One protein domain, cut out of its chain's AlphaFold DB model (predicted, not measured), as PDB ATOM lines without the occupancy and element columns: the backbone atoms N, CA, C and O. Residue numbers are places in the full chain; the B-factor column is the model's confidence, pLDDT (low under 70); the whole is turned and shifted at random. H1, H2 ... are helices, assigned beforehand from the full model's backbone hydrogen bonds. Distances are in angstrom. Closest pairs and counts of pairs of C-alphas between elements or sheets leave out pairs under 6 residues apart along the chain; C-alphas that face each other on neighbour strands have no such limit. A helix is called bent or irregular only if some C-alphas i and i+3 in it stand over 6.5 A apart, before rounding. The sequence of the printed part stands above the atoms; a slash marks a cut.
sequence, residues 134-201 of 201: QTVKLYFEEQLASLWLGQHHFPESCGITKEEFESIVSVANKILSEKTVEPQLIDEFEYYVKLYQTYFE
ATOM      1  N   GLN A 134     185.474 118.562 179.116       95.94
ATOM      2  CA  GLN A 134     186.008 119.743 178.430       95.94
ATOM      3  C   GLN A 134     186.485 119.388 177.018       95.94
ATOM      4  O   GLN A 134     186.317 120.191 176.108       95.94
ATOM      5  N   THR A 135     187.019 118.182 176.804       97.06
ATOM      6  CA  THR A 135     187.364 117.681 175.465       97.06
ATOM      7  C   THR A 135     186.125 117.493 174.603       97.06
ATOM      8  O   THR A 135     186.143 117.868 173.434       97.06
ATOM      9  N   VAL A 136     185.046 116.935 175.166       97.69
ATOM     10  CA  VAL A 136     183.767 116.790 174.448       97.69
ATOM     11  C   VAL A 136     183.247 118.156 174.018       97.69
ATOM     12  O   VAL A 136     182.922 118.336 172.845       97.69
ATOM     13  N   LYS A 137     183.215 119.114 174.952       97.19
ATOM     14  CA  LYS A 137     182.810 120.493 174.680       97.19
ATOM     15  C   LYS A 137     183.645 121.103 173.557       97.19
ATOM     16  O   LYS A 137     183.083 121.510 172.551       97.19
ATOM     17  N   LEU A 138     184.969 121.083 173.703       96.00
ATOM     18  CA  LEU A 138     185.898 121.667 172.739       96.00
ATOM     19  C   LEU A 138     185.745 121.046 171.343       96.00
ATOM     20  O   LEU A 138     185.686 121.763 170.354       96.00
ATOM     21  N   TYR A 139     185.634 119.719 171.243       96.81
ATOM     22  CA  TYR A 139     185.488 119.056 169.944       96.81
ATOM     23  C   TYR A 139     184.146 119.362 169.264       96.81
ATOM     24  O   TYR A 139     184.085 119.460 168.036       96.81
ATOM     25  N   PHE A 140     183.085 119.544 170.055       97.94
ATOM     26  CA  PHE A 140     181.787 119.993 169.556       97.94
ATOM     27  C   PHE A 140     181.824 121.462 169.108       97.94
ATOM     28  O   PHE A 140     181.331 121.785 168.030       97.94
ATOM     29  N   GLU A 141     182.466 122.338 169.886       96.12
ATOM     30  CA  GLU A 141     182.671 123.752 169.542       96.12
ATOM     31  C   GLU A 141     183.435 123.922 168.224       96.12
ATOM     32  O   GLU A 141     183.118 124.822 167.457       96.12
ATOM     33  N   GLU A 142     184.363 123.026 167.884       95.12
ATOM     34  CA  GLU A 142     185.032 123.054 166.574       95.12
ATOM     35  C   GLU A 142     184.092 122.749 165.394       95.12
ATOM     36  O   GLU A 142     184.266 123.283 164.293       95.12
ATOM     37  N   GLN A 143     183.046 121.942 165.615       96.75
ATOM     38  CA  GLN A 143     182.005 121.737 164.601       96.75
ATOM     39  C   GLN A 143     181.204 123.028 164.404       96.75
ATOM     40  O   GLN A 143     180.962 123.445 163.271       96.75
ATOM     41  N   LEU A 144     180.855 123.702 165.506       97.12
ATOM     42  CA  LEU A 144     180.187 125.003 165.468       97.12
ATOM     43  C   LEU A 144     181.059 126.074 164.811       97.12
ATOM     44  O   LEU A 144     180.558 126.824 163.982       97.12
ATOM     45  N   ALA A 145     182.357 126.122 165.115       94.12
ATOM     46  CA  ALA A 145     183.293 127.080 164.535       94.12
ATOM     47  C   ALA A 145     183.397 126.921 163.011       94.12
ATOM     48  O   ALA A 145     183.407 127.917 162.285       94.12
ATOM     49  N   SER A 146     183.397 125.677 162.524       94.44
ATOM     50  CA  SER A 146     183.392 125.372 161.089       94.44
ATOM     51  C   SER A 146     182.117 125.880 160.401       94.44
ATOM     52  O   SER A 146     182.193 126.521 159.351       94.44
ATOM     53  N   LEU A 147     180.947 125.663 161.017       96.94
ATOM     54  CA  LEU A 147     179.662 126.175 160.519       96.94
ATOM     55  C   LEU A 147     179.592 127.707 160.596       96.94
ATOM     56  O   LEU A 147     179.158 128.364 159.655       96.94
ATOM     57  N   TRP A 148     180.060 128.300 161.691       95.81
ATOM     58  CA  TRP A 148     180.086 129.748 161.867       95.81
ATOM     59  C   TRP A 148     180.988 130.437 160.835       95.81
ATOM     60  O   TRP A 148     180.627 131.490 160.308       95.81
ATOM     61  N   LEU A 149     182.146 129.847 160.525       91.94
ATOM     62  CA  LEU A 149     183.058 130.380 159.517       91.94
ATOM     63  C   LEU A 149     182.471 130.236 158.109       91.94
ATOM     64  O   LEU A 149     182.552 131.168 157.308       91.94
ATOM     65  N   GLY A 150     181.856 129.093 157.802       94.06
ATOM     66  CA  GLY A 150     181.309 128.842 156.473       94.06
ATOM     67  C   GLY A 150     180.152 129.781 156.101       94.06
ATOM     68  O   GLY A 150     180.023 130.137 154.931       94.06
ATOM     69  N   GLN A 151     179.349 130.241 157.066       94.25
ATOM     70  CA  GLN A 151     178.237 131.171 156.805       94.25
ATOM     71  C   GLN A 151     178.694 132.627 156.593       94.25
ATOM     72  O   GLN A 151     177.856 133.495 156.366       94.25
ATOM     73  N   HIS A 152     179.993 132.939 156.703       91.94
ATOM     74  CA  HIS A 152     180.492 134.321 156.767       91.94
ATOM     75  C   HIS A 152     180.077 135.206 155.576       91.94
ATOM     76  O   HIS A 152     180.004 136.427 155.711       91.94
ATOM     77  N   HIS A 153     179.786 134.599 154.425       90.56
ATOM     78  CA  HIS A 153     179.370 135.290 153.205       90.56
ATOM     79  C   HIS A 153     177.916 135.013 152.802       90.56
ATOM     80  O   HIS A 153     177.555 135.228 151.646       90.56
ATOM     81  N   PHE A 154     177.086 134.516 153.721       92.25
ATOM     82  CA  PHE A 154     175.673 134.285 153.442       92.25
ATOM     83  C   PHE A 154     174.891 135.597 153.273       92.25
ATOM     84  O   PHE A 154     175.102 136.526 154.058       92.25
ATOM     85  N   PRO A 155     173.907 135.630 152.346       91.62
ATOM     86  CA  PRO A 155     173.513 134.558 151.417       91.62
ATOM     87  C   PRO A 155     174.266 134.572 150.072       91.62
ATOM     88  O   PRO A 155     173.953 133.768 149.199       91.62
ATOM     89  N   GLU A 156     175.215 135.482 149.853       92.88
ATOM     90  CA  GLU A 156     175.871 135.656 148.550       92.88
ATOM     91  C   GLU A 156     176.764 134.472 148.151       92.88
ATOM     92  O   GLU A 156     176.888 134.166 146.964       92.88
ATOM     93  N   SER A 157     177.411 133.822 149.120       90.69
ATOM     94  CA  SER A 157     178.230 132.627 148.894       90.69
ATOM     95  C   SER A 157     178.471 131.845 150.184       90.69
ATOM     96  O   SER A 157     178.405 132.398 151.276       90.69
ATOM     97  N   CYS A 158     178.808 130.561 150.059       93.31
ATOM     98  CA  CYS A 158     179.150 129.693 151.181       93.31
ATOM     99  C   CYS A 158     180.652 129.431 151.257       93.31
ATOM    100  O   CYS A 158     181.269 129.101 150.244       93.31
ATOM    101  N   GLY A 159     181.221 129.521 152.459       92.94
ATOM    102  CA  GLY A 159     182.612 129.165 152.734       92.94
ATOM    103  C   GLY A 159     182.872 127.662 152.869       92.94
ATOM    104  O   GLY A 159     184.032 127.282 152.975       92.94
ATOM    105  N   ILE A 160     181.828 126.824 152.864       95.06
ATOM    106  CA  ILE A 160     181.933 125.357 152.903       95.06
ATOM    107  C   ILE A 160     181.044 124.708 151.835       95.06
ATOM    108  O   ILE A 160     180.028 125.275 151.420       95.06
ATOM    109  N   THR A 161     181.395 123.510 151.381       95.50
ATOM    110  CA  THR A 161     180.556 122.743 150.452       95.50
ATOM    111  C   THR A 161     179.402 122.043 151.172       95.50
ATOM    112  O   THR A 161     179.342 121.977 152.404       95.50
ATOM    113  N   LYS A 162     178.463 121.491 150.396       95.75
ATOM    114  CA  LYS A 162     177.370 120.679 150.939       95.75
ATOM    115  C   LYS A 162     177.898 119.407 151.606       95.75
ATOM    116  O   LYS A 162     177.427 119.037 152.675       95.75
ATOM    117  N   GLU A 163     178.903 118.773 151.010       97.06
ATOM    118  CA  GLU A 163     179.542 117.568 151.546       97.06
ATOM    119  C   GLU A 163     180.272 117.859 152.866       97.06
ATOM    120  O   GLU A 163     180.195 117.067 153.807       97.06
ATOM    121  N   GLU A 164     180.951 119.008 152.963       96.44
ATOM    122  CA  GLU A 164     181.580 119.463 154.207       96.44
ATOM    123  C   GLU A 164     180.533 119.713 155.295       96.44
ATOM    124  O   GLU A 164     180.683 119.213 156.411       96.44
ATOM    125  N   PHE A 165     179.436 120.403 154.964       97.38
ATOM    126  CA  PHE A 165     178.304 120.595 155.871       97.38
ATOM    127  C   PHE A 165     177.730 119.260 156.380       97.38
ATOM    128  O   PHE A 165     177.602 119.065 157.589       97.38
ATOM    129  N   GLU A 166     177.436 118.315 155.482       97.62
ATOM    130  CA  GLU A 166     176.910 116.990 155.838       97.62
ATOM    131  C   GLU A 166     177.885 116.203 156.731       97.62
ATOM    132  O   GLU A 166     177.468 115.548 157.692       97.62
ATOM    133  N   SER A 167     179.191 116.307 156.463       97.56
ATOM    134  CA  SER A 167     180.240 115.706 157.290       97.56
ATOM    135  C   SER A 167     180.274 116.308 158.700       97.56
ATOM    136  O   SER A 167     180.275 115.560 159.683       97.56
ATOM    137  N   ILE A 168     180.237 117.640 158.820       97.38
ATOM    138  CA  ILE A 168     180.219 118.342 160.115       97.38
ATOM    139  C   ILE A 168     178.976 117.943 160.924       97.38
ATOM    140  O   ILE A 168     179.086 117.566 162.093       97.38
ATOM    141  N   VAL A 169     177.796 117.944 160.294       97.94
ATOM    142  CA  VAL A 169     176.530 117.535 160.926       97.94
ATOM    143  C   VAL A 169     176.577 116.078 161.385       97.94
ATOM    144  O   VAL A 169     176.114 115.761 162.480       97.94
ATOM    145  N   SER A 170     177.155 115.185 160.581       98.19
ATOM    146  CA  SER A 170     177.326 113.773 160.940       98.19
ATOM    147  C   SER A 170     178.203 113.602 162.186       98.19
ATOM    148  O   SER A 170     177.830 112.880 163.115       98.19
ATOM    149  N   VAL A 171     179.333 114.318 162.257       97.75
ATOM    150  CA  VAL A 171     180.223 114.303 163.430       97.75
ATOM    151  C   VAL A 171     179.523 114.875 164.664       97.75
ATOM    152  O   VAL A 171     179.539 114.235 165.714       97.75
ATOM    153  N   ALA A 172     178.864 116.030 164.546       98.00
ATOM    154  CA  ALA A 172     178.142 116.652 165.654       98.00
ATOM    155  C   ALA A 172     177.022 115.745 166.191       98.00
ATOM    156  O   ALA A 172     176.947 115.504 167.396       98.00
ATOM    157  N   ASN A 173     176.214 115.146 165.311       98.25
ATOM    158  CA  ASN A 173     175.169 114.198 165.709       98.25
ATOM    159  C   ASN A 173     175.738 112.949 166.388       98.25
ATOM    160  O   ASN A 173     175.158 112.458 167.361       98.25
ATOM    161  N   LYS A 174     176.891 112.450 165.925       97.81
ATOM    162  CA  LYS A 174     177.589 111.355 166.603       97.81
ATOM    163  C   LYS A 174     177.946 111.744 168.041       97.81
ATOM    164  O   LYS A 174     177.615 110.990 168.955       97.81
ATOM    165  N   ILE A 175     178.530 112.927 168.254       97.81
ATOM    166  CA  ILE A 175     178.849 113.434 169.600       97.81
ATOM    167  C   ILE A 175     177.584 113.495 170.469       97.81
ATOM    168  O   ILE A 175     177.600 112.978 171.584       97.81
ATOM    169  N   LEU A 176     176.478 114.041 169.950       97.75
ATOM    170  CA  LEU A 176     175.201 114.142 170.674       97.75
ATOM    171  C   LEU A 176     174.608 112.777 171.054       97.75
ATOM    172  O   LEU A 176     173.925 112.664 172.069       97.75
ATOM    173  N   SER A 177     174.869 111.733 170.261       97.50
ATOM    174  CA  SER A 177     174.417 110.370 170.566       97.50
ATOM    175  C   SER A 177     175.291 109.636 171.591       97.50
ATOM    176  O   SER A 177     174.816 108.715 172.254       97.50
ATOM    177  N   GLU A 178     176.559 110.029 171.727       96.06
ATOM    178  CA  GLU A 178     177.550 109.335 172.558       96.06
ATOM    179  C   GLU A 178     177.834 110.055 173.885       96.06
ATOM    180  O   GLU A 178     178.276 109.420 174.849       96.06
ATOM    181  N   LYS A 179     177.641 111.378 173.940       96.31
ATOM    182  CA  LYS A 179     178.106 112.246 175.030       96.31
ATOM    183  C   LYS A 179     177.077 113.317 175.389       96.31
ATOM    184  O   LYS A 179     176.220 113.690 174.597       96.31
ATOM    185  N   THR A 180     177.196 113.854 176.601       95.75
ATOM    186  CA  THR A 180     176.407 115.009 177.041       95.75
ATOM    187  C   THR A 180     177.063 116.302 176.567       95.75
ATOM    188  O   THR A 180     178.236 116.535 176.849       95.75
ATOM    189  N   VAL A 181     176.286 117.145 175.887       96.19
ATOM    190  CA  VAL A 181     176.680 118.481 175.421       96.19
ATOM    191  C   VAL A 181     175.791 119.526 176.099       96.19
ATOM    192  O   VAL A 181     174.643 119.246 176.448       96.19
ATOM    193  N   GLU A 182     176.332 120.717 176.341       96.00
ATOM    194  CA  GLU A 182     175.594 121.821 176.957       96.00
ATOM    195  C   GLU A 182     174.425 122.268 176.058       96.00
ATOM    196  O   GLU A 182     174.645 122.484 174.866       96.00
ATOM    197  N   PRO A 183     173.204 122.478 176.598       96.81
ATOM    198  CA  PRO A 183     172.035 122.840 175.791       96.81
ATOM    199  C   PRO A 183     172.242 124.059 174.887       96.81
ATOM    200  O   PRO A 183     171.788 124.056 173.753       96.81
ATOM    201  N   GLN A 184     173.001 125.059 175.346       97.19
ATOM    202  CA  GLN A 184     173.296 126.262 174.560       97.19
ATOM    203  C   GLN A 184     174.045 125.949 173.256       97.19
ATOM    204  O   GLN A 184     173.752 126.546 172.225       97.19
ATOM    205  N   LEU A 185     174.980 124.993 173.285       97.50
ATOM    206  CA  LEU A 185     175.717 124.567 172.093       97.50
ATOM    207  C   LEU A 185     174.822 123.755 171.149       97.50
ATOM    208  O   LEU A 185     174.982 123.828 169.934       97.50
ATOM    209  N   ILE A 186     173.868 122.996 171.698       98.00
ATOM    210  CA  ILE A 186     172.873 122.256 170.909       98.00
ATOM    211  C   ILE A 186     171.953 123.239 170.177       98.00
ATOM    212  O   ILE A 186     171.756 123.096 168.974       98.00
ATOM    213  N   ASP A 187     171.457 124.266 170.871       98.12
ATOM    214  CA  ASP A 187     170.616 125.307 170.274       98.12
ATOM    215  C   ASP A 187     171.353 126.041 169.135       98.12
ATOM    216  O   ASP A 187     170.784 126.284 168.067       98.12
ATOM    217  N   GLU A 188     172.638 126.361 169.335       98.19
ATOM    218  CA  GLU A 188     173.482 126.974 168.302       98.19
ATOM    219  C   GLU A 188     173.710 126.033 167.107       98.19
ATOM    220  O   GLU A 188     173.606 126.449 165.950       98.19
ATOM    221  N   PHE A 189     173.953 124.745 167.366       98.44
ATOM    222  CA  PHE A 189     174.074 123.739 166.313       98.44
ATOM    223  C   PHE A 189     172.793 123.650 165.476       98.44
ATOM    224  O   PHE A 189     172.852 123.738 164.250       98.44
ATOM    225  N   GLU A 190     171.629 123.537 166.121       98.25
ATOM    226  CA  GLU A 190     170.337 123.471 165.435       98.25
ATOM    227  C   GLU A 190     170.053 124.715 164.589       98.25
ATOM    228  O   GLU A 190     169.449 124.609 163.516       98.25
ATOM    229  N   TYR A 191     170.479 125.893 165.056       97.94
ATOM    230  CA  TYR A 191     170.402 127.125 164.280       97.94
ATOM    231  C   TYR A 191     171.210 127.014 162.980       97.94
ATOM    232  O   TYR A 191     170.651 127.244 161.904       97.94
ATOM    233  N   TYR A 192     172.484 126.610 163.054       97.62
ATOM    234  CA  TYR A 192     173.306 126.462 161.851       97.62
ATOM    235  C   TYR A 192     172.749 125.395 160.911       97.62
ATOM    236  O   TYR A 192     172.656 125.645 159.712       97.62
ATOM    237  N   VAL A 193     172.309 124.241 161.424       97.75
ATOM    238  CA  VAL A 193     171.717 123.192 160.577       97.75
ATOM    239  C   VAL A 193     170.551 123.741 159.750       97.75
ATOM    240  O   VAL A 193     170.531 123.543 158.537       97.75
ATOM    241  N   LYS A 194     169.633 124.497 160.368       97.50
ATOM    242  CA  LYS A 194     168.499 125.120 159.661       97.50
ATOM    243  C   LYS A 194     168.954 126.145 158.623       97.50
ATOM    244  O   LYS A 194     168.419 126.178 157.513       97.50
ATOM    245  N   LEU A 195     169.936 126.977 158.973       96.12
ATOM    246  CA  LEU A 195     170.476 128.002 158.081       96.12
ATOM    247  C   LEU A 195     171.071 127.382 156.808       96.12
ATOM    248  O   LEU A 195     170.742 127.797 155.699       96.12
ATOM    249  N   TYR A 196     171.909 126.361 156.967       97.19
ATOM    250  CA  TYR A 196     172.566 125.677 155.856       97.19
ATOM    251  C   TYR A 196     171.612 124.833 155.015       97.19
ATOM    252  O   TYR A 196     171.735 124.829 153.792       97.19
ATOM    253  N   GLN A 197     170.642 124.161 155.641       95.38
ATOM    254  CA  GLN A 197     169.568 123.475 154.916       95.38
ATOM    255  C   GLN A 197     168.824 124.451 154.002       95.38
ATOM    256  O   GLN A 197     168.664 124.169 152.825       95.38
ATOM    257  N   THR A 198     168.491 125.641 154.510       94.38
ATOM    258  CA  THR A 198     167.818 126.684 153.716       94.38
ATOM    259  C   THR A 198     168.669 127.173 152.539       94.38
ATOM    260  O   THR A 198     168.126 127.547 151.508       94.38
ATOM    261  N   TYR A 199     169.996 127.212 152.685       94.56
ATOM    262  CA  TYR A 199     170.901 127.676 151.631       94.56
ATOM    263  C   TYR A 199     171.137 126.626 150.529       94.56
ATOM    264  O   TYR A 199     171.302 126.984 149.365       94.56
ATOM    265  N   PHE A 200     171.208 125.339 150.889       93.75
ATOM    266  CA  PHE A 200     171.511 124.248 149.951       93.75
ATOM    267  C   PHE A 200     170.276 123.589 149.310       93.75
ATOM    268  O   PHE A 200     170.450 122.711 148.454       93.75
ATOM    269  N   GLU A 201     169.069 123.956 149.743       86.06
ATOM    270  CA  GLU A 201     167.780 123.597 149.127       86.06
ATOM    271  C   GLU A 201     167.408 124.544 147.977       86.06
ATOM    272  O   GLU A 201     166.952 124.019 146.933       86.06
TER     273      GLU A 201
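AT A GLANCE: This is residues 134 to 201 of the 201 residues of an uncharacterized protein of Lachnospiraceae bacterium (UniProt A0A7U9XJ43). Three helices, H1, H2 and H3, run side by side as an up-and-down bundle, each against the one before it in the chain, and their centres make a triangle. H2 and H3 meet near one end of the bundle, where H2 begins and H3 ends. The printed part has 68 residues, with three named helices in the order H1, H2, H3 and no named strand, and its class is all helix. It is compact, with a radius of gyration of the C-alphas of 11.7 A, and its outline is a rod of 35 by 17 by 16 A.

HOW THE PARTS SIT: H1, residues 134 to 153, and H2, residues 162 to 178, touch and form a helical hairpin, at a shallow tilt of 24 degrees, opposite ways; their closest C-alphas, those of Gln 143 and Ile 168, are 5.9 A apart. H3, residues 183 to 200, touches H1 at a shallow tilt of 32 degrees, the same way; the closest C-alphas are those of Leu 144 and Phe 189, 6.3 A apart. H2 and H3, also a helical hairpin, only just touch, with 3 pairs of C-alphas within 8 A, at a shallow tilt of 25 degrees, opposite ways. H2 touches H3 with residues 162 to 169 alone, and H3 touches H2 with residues 193 to 200 alone; the closest C-alphas, those of Lys 162 and Phe 200, are 6.9 A apart. Every O i to N i+4 pair is within hydrogen-bond range in H2 and H3; in H1, 13 of 16 are.

IN THESE COORDINATES: H1 is 30.4 A long from C-alpha 134 at (186.008, 119.743, 178.430) to C-alpha 153; it is irregular, with C-alphas 150 and 153 7.5 A apart. H2 is 24.4 A long and begins at C-alpha 162, (177.370, 120.679, 150.939). H3 is 25.9 A long and ends at C-alpha 200, (171.511, 124.248, 149.951).

THE WHOLE: The two C-alphas farthest apart, those of Glu 156 and Glu 178, are 35.7 A apart. The printed part has no cut; the link from H1 to H2 is short, that from H2 to H3 tight. The mean pLDDT of the printed part is 95.9, and no printed residue is under 70.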